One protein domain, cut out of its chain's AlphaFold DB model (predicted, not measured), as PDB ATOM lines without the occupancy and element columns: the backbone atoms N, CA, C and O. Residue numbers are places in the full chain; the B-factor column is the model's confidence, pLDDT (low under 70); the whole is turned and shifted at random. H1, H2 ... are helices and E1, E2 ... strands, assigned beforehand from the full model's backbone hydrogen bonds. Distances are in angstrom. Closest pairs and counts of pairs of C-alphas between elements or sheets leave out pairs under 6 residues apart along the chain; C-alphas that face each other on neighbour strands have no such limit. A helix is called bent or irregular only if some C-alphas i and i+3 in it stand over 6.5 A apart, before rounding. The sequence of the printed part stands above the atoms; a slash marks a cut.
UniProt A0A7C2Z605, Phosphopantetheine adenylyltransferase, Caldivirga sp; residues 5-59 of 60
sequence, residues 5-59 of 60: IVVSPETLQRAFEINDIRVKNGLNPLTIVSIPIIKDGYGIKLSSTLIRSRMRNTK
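This is residues 5 to 59 of the 60 residues of the protein "Phosphopantetheine adenylyltransferase" of Caldivirga sp (UniProt A0A7C2Z605). A long helix, H1, packs with its residues 9 to 19 on a tiny sheet of two strands, E1 and E2, at one end of a drawn-out model. From this small head a long loop, residues 35 to 47, leads away to a second helix, H2, which sticks out at the other end. The printed part has 55 residues, with two named helices and two named strands that follow along the chain as E1, H1, E2, H2; the two strands are parallel, and the class is mixed, helices and strands. It is extended, with a radius of gyration of the C-alphas of 16.5 A, and spans 54 by 18 by 13 A.

E1, residues 5 to 7, and E2, residues 31 to 34, are parallel neighbours at 17 degrees. N 5 and O 31 are 2.8 A apart and N 33 and O 5 2.9 A apart, within hydrogen-bond range. With H1, residues 9 to 24, they make a strand-helix-strand unit, two parallel strands with a helix between them in the chain, and its crossover is right-handed. The closest C-alphas of H1 and E2 are those of Pro 9 and Ser 34, 6.1 A apart; for E1 and H1 they are those of Val 7 and Ala 15, 7.2 A apart. H2, residues 48 to 57, is apart from E1 and H1. In H2 every O i to N i+4 pair is within hydrogen-bond range; in H1 10 of 12 are.

E1 begins at C-alpha 5 (-88.503, 81.794, 51.482). E2 measures 9.9 A from first to last C-alpha. H1 measures 24.0 A and is irregular: C-alphas 10 and 13 are 7.4 A apart. H2 measures 14.6 A and ends at C-alpha 57 (-76.111, 61.313, 26.640).

The two C-alphas farthest apart, those of Gly 26 and Lys 59, are 54.1 A apart. Residues 48 to 59 stand free. The link E2 to H2 is long, and the printed part has no cut. Residues 57 to 59 have pLDDT under 70.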
ATOM      1  N   ILE A   5     -89.424  81.928  52.609       96.06
ATOM      2  CA  ILE A   5     -88.503  81.794  51.482       96.06
ATOM      3  C   ILE A   5     -87.586  80.590  51.717       96.06
ATOM      4  O   ILE A   5     -87.006  80.426  52.791       96.06
ATOM      5  N   VAL A   6     -87.464  79.741  50.699       96.50
ATOM      6  CA  VAL A   6     -86.563  78.586  50.710       96.50
ATOM      7  C   VAL A   6     -85.304  78.950  49.939       96.50
ATOM      8  O   VAL A   6     -85.386  79.390  48.791       96.50
ATOM      9  N   VAL A   7     -84.148  78.767  50.566       96.12
ATOM     10  CA  VAL A   7     -82.844  79.126  50.005       96.12
ATOM     11  C   VAL A   7     -81.827  78.021  50.226       96.12
ATOM     12  O   VAL A   7     -82.020  77.114  51.028       96.12
ATOM     13  N   SER A   8     -80.723  78.103  49.504       94.31
ATOM     14  CA  SER A   8     -79.530  77.307  49.767       94.31
ATOM     15  C   SER A   8     -78.581  78.044  50.714       94.31
ATOM     16  O   SER A   8     -78.674  79.269  50.840       94.31
ATOM     17  N   PRO A   9     -77.582  77.356  51.300       92.88
ATOM     18  CA  PRO A   9     -76.531  78.021  52.063       92.88
ATOM     19  C   PRO A   9     -75.836  79.141  51.280       92.88
ATOM     20  O   PRO A   9     -75.521  80.178  51.852       92.88
ATOM     21  N   GLU A  10     -75.651  78.977  49.964       91.50
ATOM     22  CA  GLU A  10     -74.982  80.001  49.154       91.50
ATOM     23  C   GLU A  10     -75.846  81.244  48.883       91.50
ATOM     24  O   GLU A  10     -75.313  82.290  48.527       91.50
ATOM     25  N   THR A  11     -77.170  81.150  49.055       95.69
ATOM     26  CA  THR A  11     -78.107  82.273  48.872       95.69
ATOM     27  C   THR A  11     -78.678  82.794  50.192       95.69
ATOM     28  O   THR A  11     -79.495  83.715  50.195       95.69
ATOM     29  N   LEU A  12     -78.211  82.264  51.325       96.56
ATOM     30  CA  LEU A  12     -78.698  82.614  52.654       96.56
ATOM     31  C   LEU A  12     -78.493  84.099  52.985       96.56
ATOM     32  O   LEU A  12     -79.408  84.743  53.490       96.56
ATOM     33  N   GLN A  13     -77.331  84.663  52.641       97.38
ATOM     34  CA  GLN A  13     -77.050  86.086  52.863       97.38
ATOM     35  C   GLN A  13     -78.086  86.979  52.171       97.38
ATOM     36  O   GLN A  13     -78.629  87.900  52.775       97.38
ATOM     37  N   ARG A  14     -78.436  86.644  50.925       97.56
ATOM     38  CA  ARG A  14     -79.436  87.388  50.163       97.56
ATOM     39  C   ARG A  14     -80.830  87.300  50.790       97.56
ATOM     40  O   ARG A  14     -81.593  88.256  50.702       97.56
ATOM     41  N   ALA A  15     -81.172  86.182  51.434       97.62
ATOM     42  CA  ALA A  15     -82.441  86.038  52.146       97.62
ATOM     43  C   ALA A  15     -82.551  87.002  53.339       97.62
ATOM     44  O   ALA A  15     -83.616  87.582  53.558       97.62
ATOM     45  N   PHE A  16     -81.451  87.225  54.066       98.00
ATOM     46  CA  PHE A  16     -81.405  88.224  55.135       98.00
ATOM     47  C   PHE A  16     -81.601  89.642  54.593       98.00
ATOM     48  O   PHE A  16     -82.467  90.359  55.085       98.00
ATOM     49  N   GLU A  17     -80.906  90.003  53.510       98.19
ATOM     50  CA  GLU A  17     -81.078  91.309  52.854       98.19
ATOM     51  C   GLU A  17     -82.530  91.550  52.403       98.19
ATOM     52  O   GLU A  17     -83.054  92.658  52.521       98.19
ATOM     53  N   ILE A  18     -83.205  90.508  51.902       97.12
ATOM     54  CA  ILE A  18     -84.625  90.583  51.538       97.12
ATOM     55  C   ILE A  18     -85.475  90.903  52.769       97.12
ATOM     56  O   ILE A  18     -86.340  91.777  52.695       97.12
ATOM     57  N   ASN A  19     -85.241  90.230  53.897       97.12
ATOM     58  CA  ASN A  19     -85.968  90.514  55.131       97.12
ATOM     59  C   ASN A  19     -85.701  91.932  55.650       97.12
ATOM     60  O   ASN A  19     -86.655  92.601  56.043       97.12
ATOM     61  N   ASP A  20     -84.471  92.434  55.556       98.12
ATOM     62  CA  ASP A  20     -84.155  93.818  55.927       98.12
ATOM     63  C   ASP A  20     -84.946  94.826  55.087       98.12
ATOM     64  O   ASP A  20     -85.507  95.787  55.616       98.12
ATOM     65  N   ILE A  21     -85.037  94.604  53.772       97.81
ATOM     66  CA  ILE A  21     -85.838  95.446  52.871       97.81
ATOM     67  C   ILE A  21     -87.327  95.351  53.221       97.81
ATOM     68  O   ILE A  21     -88.030  96.360  53.211       97.81
ATOM     69  N   ARG A  22     -87.825  94.155  53.553       96.94
ATOM     70  CA  ARG A  22     -89.226  93.959  53.953       96.94
ATOM     71  C   ARG A  22     -89.561  94.738  55.216       96.94
ATOM     72  O   ARG A  22     -90.530  95.490  55.201       96.94
ATOM     73  N   VAL A  23     -88.731  94.625  56.248       97.06
ATOM     74  CA  VAL A  23     -88.914  95.353  57.509       97.06
ATOM     75  C   VAL A  23     -88.857  96.863  57.276       97.06
ATOM     76  O   VAL A  23     -89.725  97.584  57.761       97.06
ATOM     77  N   LYS A  24     -87.912  97.347  56.455       98.00
ATOM     78  CA  LYS A  24     -87.833  98.769  56.062       98.00
ATOM     79  C   LYS A  24     -89.099  99.274  55.365       98.00
ATOM     80  O   LYS A  24     -89.447 100.438  55.512       98.00
ATOM     81  N   ASN A  25     -89.794  98.399  54.644       97.00
ATOM     82  CA  ASN A  25     -91.045  98.709  53.953       97.00
ATOM     83  C   ASN A  25     -92.302  98.436  54.805       97.00
ATOM     84  O   ASN A  25     -93.408  98.453  54.268       97.00
ATOM     85  N   GLY A  26     -92.161  98.147  56.105       96.88
ATOM     86  CA  GLY A  26     -93.291  97.850  56.995       96.88
ATOM     87  C   GLY A  26     -93.949  96.489  56.744       96.88
ATOM     88  O   GLY A  26     -95.078  96.256  57.172       96.88
ATOM     89  N   LEU A  27     -93.268  95.586  56.036       96.00
ATOM     90  CA  LEU A  27     -93.728  94.225  55.785       96.00
ATOM     91  C   LEU A  27     -93.171  93.269  56.840       96.00
ATOM     92  O   LEU A  27     -92.024  93.389  57.271       96.00
ATOM     93  N   ASN A  28     -93.950  92.240  57.169       96.44
ATOM     94  CA  ASN A  28     -93.485  91.167  58.042       96.44
ATOM     95  C   ASN A  28     -92.291  90.427  57.408       96.44
ATOM     96  O   ASN A  28     -92.329  90.137  56.202       96.44
ATOM     97  N   PRO A  29     -91.247  90.088  58.184       96.75
ATOM     98  CA  PRO A  29     -90.152  89.259  57.698       96.75
ATOM     99  C   PRO A  29     -90.663  87.871  57.287       96.75
ATOM    100  O   PRO A  29     -91.656  87.373  57.812       96.75
ATOM    101  N   LEU A  30     -89.988  87.254  56.321       97.44
ATOM    102  CA  LEU A  30     -90.267  85.894  55.866       97.44
ATOM    103  C   LEU A  30     -89.538  84.876  56.739       97.44
ATOM    104  O   LEU A  30     -88.387  85.096  57.128       97.44
ATOM    105  N   THR A  31     -90.165  83.719  56.946       97.62
ATOM    106  CA  THR A  31     -89.477  82.538  57.483       97.62
ATOM    107  C   THR A  31     -88.432  82.061  56.476       97.62
ATOM    108  O   THR A  31     -88.781  81.695  55.355       97.62
ATOM    109  N   ILE A  32     -87.153  82.062  56.854       97.62
ATOM    110  CA  ILE A  32     -86.062  81.590  55.992       97.62
ATOM    111  C   ILE A  32     -85.800  80.112  56.287       97.62
ATOM    112  O   ILE A  32     -85.440  79.755  57.407       97.62
ATOM    113  N   VAL A  33     -85.934  79.260  55.270       97.44
ATOM    114  CA  VAL A  33     -85.590  77.833  55.348       97.44
ATOM    115  C   VAL A  33     -84.381  77.568  54.456       97.44
ATOM    116  O   VAL A  33     -84.471  77.683  53.235       97.44
ATOM    117  N   SER A  34     -83.245  77.220  55.065       95.75
ATOM    118  CA  SER A  34     -82.018  76.874  54.341       95.75
ATOM    119  C   SER A  34     -81.946  75.369  54.085       95.75
ATOM    120  O   SER A  34     -81.999  74.579  55.026       95.75
ATOM    121  N   ILE A  35     -81.812  74.971  52.818       93.94
ATOM    122  CA  ILE A  35     -81.718  73.574  52.384       93.94
ATOM    123  C   ILE A  35     -80.398  73.373  51.627       93.94
ATOM    124  O   ILE A  35     -80.143  74.069  50.639       93.94
ATOM    125  N   PRO A  36     -79.539  72.426  52.043       89.31
ATOM    126  CA  PRO A  36     -78.298  72.147  51.336       89.31
ATOM    127  C   PRO A  36     -78.583  71.639  49.921       89.31
ATOM    128  O   PRO A  36     -79.478  70.825  49.699       89.31
ATOM    129  N   ILE A  37     -77.784  72.090  48.954       88.44
ATOM    130  CA  ILE A  37     -77.871  71.568  47.591       88.44
ATOM    131  C   ILE A  37     -76.984  70.339  47.481       88.44
ATOM    132  O   ILE A  37     -75.781  70.402  47.740       88.44
ATOM    133  N   ILE A  38     -77.588  69.235  47.054       86.94
ATOM    134  CA  ILE A  38     -76.866  67.993  46.814       86.94
ATOM    135  C   ILE A  38     -75.944  68.177  45.609       86.94
ATOM    136  O   ILE A  38     -76.357  68.601  44.523       86.94
ATOM    137  N   LYS A  39     -74.672  67.862  45.826       84.19
ATOM    138  CA  LYS A  39     -73.647  67.800  44.789       84.19
ATOM    139  C   LYS A  39     -73.421  66.342  44.403       84.19
ATOM    140  O   LYS A  39     -73.660  65.445  45.209       84.19
ATOM    141  N   ASP A  40     -72.985  66.106  43.174       81.88
ATOM    142  CA  ASP A  40     -72.513  64.785  42.766       81.88
ATOM    143  C   ASP A  40     -71.117  64.479  43.342       81.88
ATOM    144  O   ASP A  40     -70.516  65.305  44.033       81.88
ATOM    145  N   GLY A  41     -70.583  63.293  43.034       82.06
ATOM    146  CA  GLY A  41     -69.249  62.867  43.474       82.06
ATOM    147  C   GLY A  41     -68.087  63.737  42.972       82.06
ATOM    148  O   GLY A  41     -66.964  63.552  43.425       82.06
ATOM    149  N   TYR A  42     -68.347  64.695  42.077       82.25
ATOM    150  CA  TYR A  42     -67.370  65.634  41.524       82.25
ATOM    151  C   TYR A  42     -67.608  67.076  41.999       82.25
ATOM    152  O   TYR A  42     -66.962  68.006  41.522       82.25
ATOM    153  N   GLY A  43     -68.544  67.288  42.931       80.12
ATOM    154  CA  GLY A  43     -68.859  68.610  43.470       80.12
ATOM    155  C   GLY A  43     -69.769  69.465  42.581       80.12
ATOM    156  O   GLY A  43     -70.032  70.622  42.924       80.12
ATOM    157  N   ILE A  44     -70.293  68.921  41.476       83.50
ATOM    158  CA  ILE A  44     -71.242  69.621  40.602       83.50
ATOM    159  C   ILE A  44     -72.625  69.576  41.253       83.50
ATOM    160  O   ILE A  44     -73.112  68.513  41.637       83.50
ATOM    161  N   LYS A  45     -73.302  70.724  41.343       84.88
ATOM    162  CA  LYS A  45     -74.696  70.773  41.801       84.88
ATOM    163  C   LYS A  45     -75.598  69.899  40.943       84.88
ATOM    164  O   LYS A  45     -75.694  70.097  39.730       84.88
ATOM    165  N   LEU A  46     -76.359  69.029  41.595       84.06
ATOM    166  CA  LEU A  46     -77.443  68.325  40.938       84.06
ATOM    167  C   LEU A  46     -78.599  69.292  40.680       84.06
ATOM    168  O   LEU A  46     -79.060  70.010  41.563       84.06
ATOM    169  N   SER A  47     -79.066  69.308  39.438       82.88
ATOM    170  CA  SER A  47     -80.272  70.020  39.028       82.88
ATOM    171  C   SER A  47     -81.057  69.152  38.058       82.88
ATOM    172  O   SER A  47     -80.480  68.326  37.348       82.88
ATOM    173  N   SER A  48     -82.370  69.362  37.977       82.62
ATOM    174  CA  SER A  48     -83.230  68.641  37.031       82.62
ATOM    175  C   SER A  48     -82.725  68.767  35.589       82.62
ATOM    176  O   SER A  48     -82.758  67.797  34.834       82.62
ATOM    177  N   THR A  49     -82.199  69.936  35.214       86.81
ATOM    178  CA  THR A  49     -81.593  70.175  33.896       86.81
ATOM    179  C   THR A  49     -80.339  69.328  33.687       86.81
ATOM    180  O   THR A  49     -80.226  68.657  32.660       86.81
ATOM    181  N   LEU A  50     -79.428  69.295  34.667       84.88
ATOM    182  CA  LEU A  50     -78.214  68.478  34.601       84.88
ATOM    183  C   LEU A  50     -78.545  66.984  34.501       84.88
ATOM    184  O   LEU A  50     -77.995  66.286  33.650       84.88
ATOM    185  N   ILE A  51     -79.476  66.507  35.329       85.88
ATOM    186  CA  ILE A  51     -79.900  65.102  35.370       85.88
ATOM    187  C   ILE A  51     -80.490  64.680  34.017       85.88
ATOM    188  O   ILE A  51     -80.071  63.674  33.444       85.88
ATOM    189  N   ARG A  52     -81.404  65.482  33.452       87.75
ATOM    190  CA  ARG A  52     -81.989  65.222  32.122       87.75
ATOM    191  C   ARG A  52     -80.949  65.275  31.005       87.75
ATOM    192  O   ARG A  52     -81.062  64.538  30.032       87.75
ATOM    193  N   SER A  53     -79.953  66.154  31.113       86.25
ATOM    194  CA  SER A  53     -78.858  66.220  30.143       86.25
ATOM    195  C   SER A  53     -78.021  64.943  30.158       86.25
ATOM    196  O   SER A  53     -77.835  64.319  29.115       86.25
ATOM    197  N   ARG A  54     -77.611  64.489  31.350       84.31
ATOM    198  CA  ARG A  54     -76.832  63.255  31.508       84.31
ATOM    199  C   ARG A  54     -77.591  62.025  31.009       84.31
ATOM    200  O   ARG A  54     -77.017  61.277  30.229       84.31
ATOM    201  N   MET A  55     -78.875  61.872  31.355       84.12
ATOM    202  CA  MET A  55     -79.693  60.730  30.905       84.12
ATOM    203  C   MET A  55     -79.852  60.627  29.380       84.12
ATOM    204  O   MET A  55     -80.013  59.525  28.863       84.12
ATOM    205  N   ARG A  56     -79.827  61.749  28.646       77.25
ATOM    206  CA  ARG A  56     -79.882  61.731  27.171       77.25
ATOM    207  C   ARG A  56     -78.565  61.272  26.553       77.25
ATOM    208  O   ARG A  56     -78.590  60.544  25.569       77.25
ATOM    209  N   ASN A  57     -77.439  61.666  27.143       67.25
ATOM    210  CA  ASN A  57     -76.111  61.313  26.640       67.25
ATOM    211  C   ASN A  57     -75.715  59.862  26.947       67.25
ATOM    212  O   ASN A  57     -74.842  59.339  26.279       67.25
ATOM    213  N   THR A  58     -76.344  59.200  27.926       62.06
ATOM    214  CA  THR A  58     -76.078  57.777  28.228       62.06
ATOM    215  C   THR A  58     -76.801  56.803  27.285       62.06
ATOM    216  O   THR A  58     -76.628  55.598  27.420       62.06
ATOM    217  N   LYS A  59     -77.657  57.300  26.379       57.47
ATOM    218  CA  LYS A  59     -78.438  56.492  25.423       57.47
ATOM    219  C   LYS A  59     -77.911  56.541  23.976       57.47
ATOM    220  O   LYS A  59     -78.575  55.991  23.100       57.47
TER     221      LYS A  59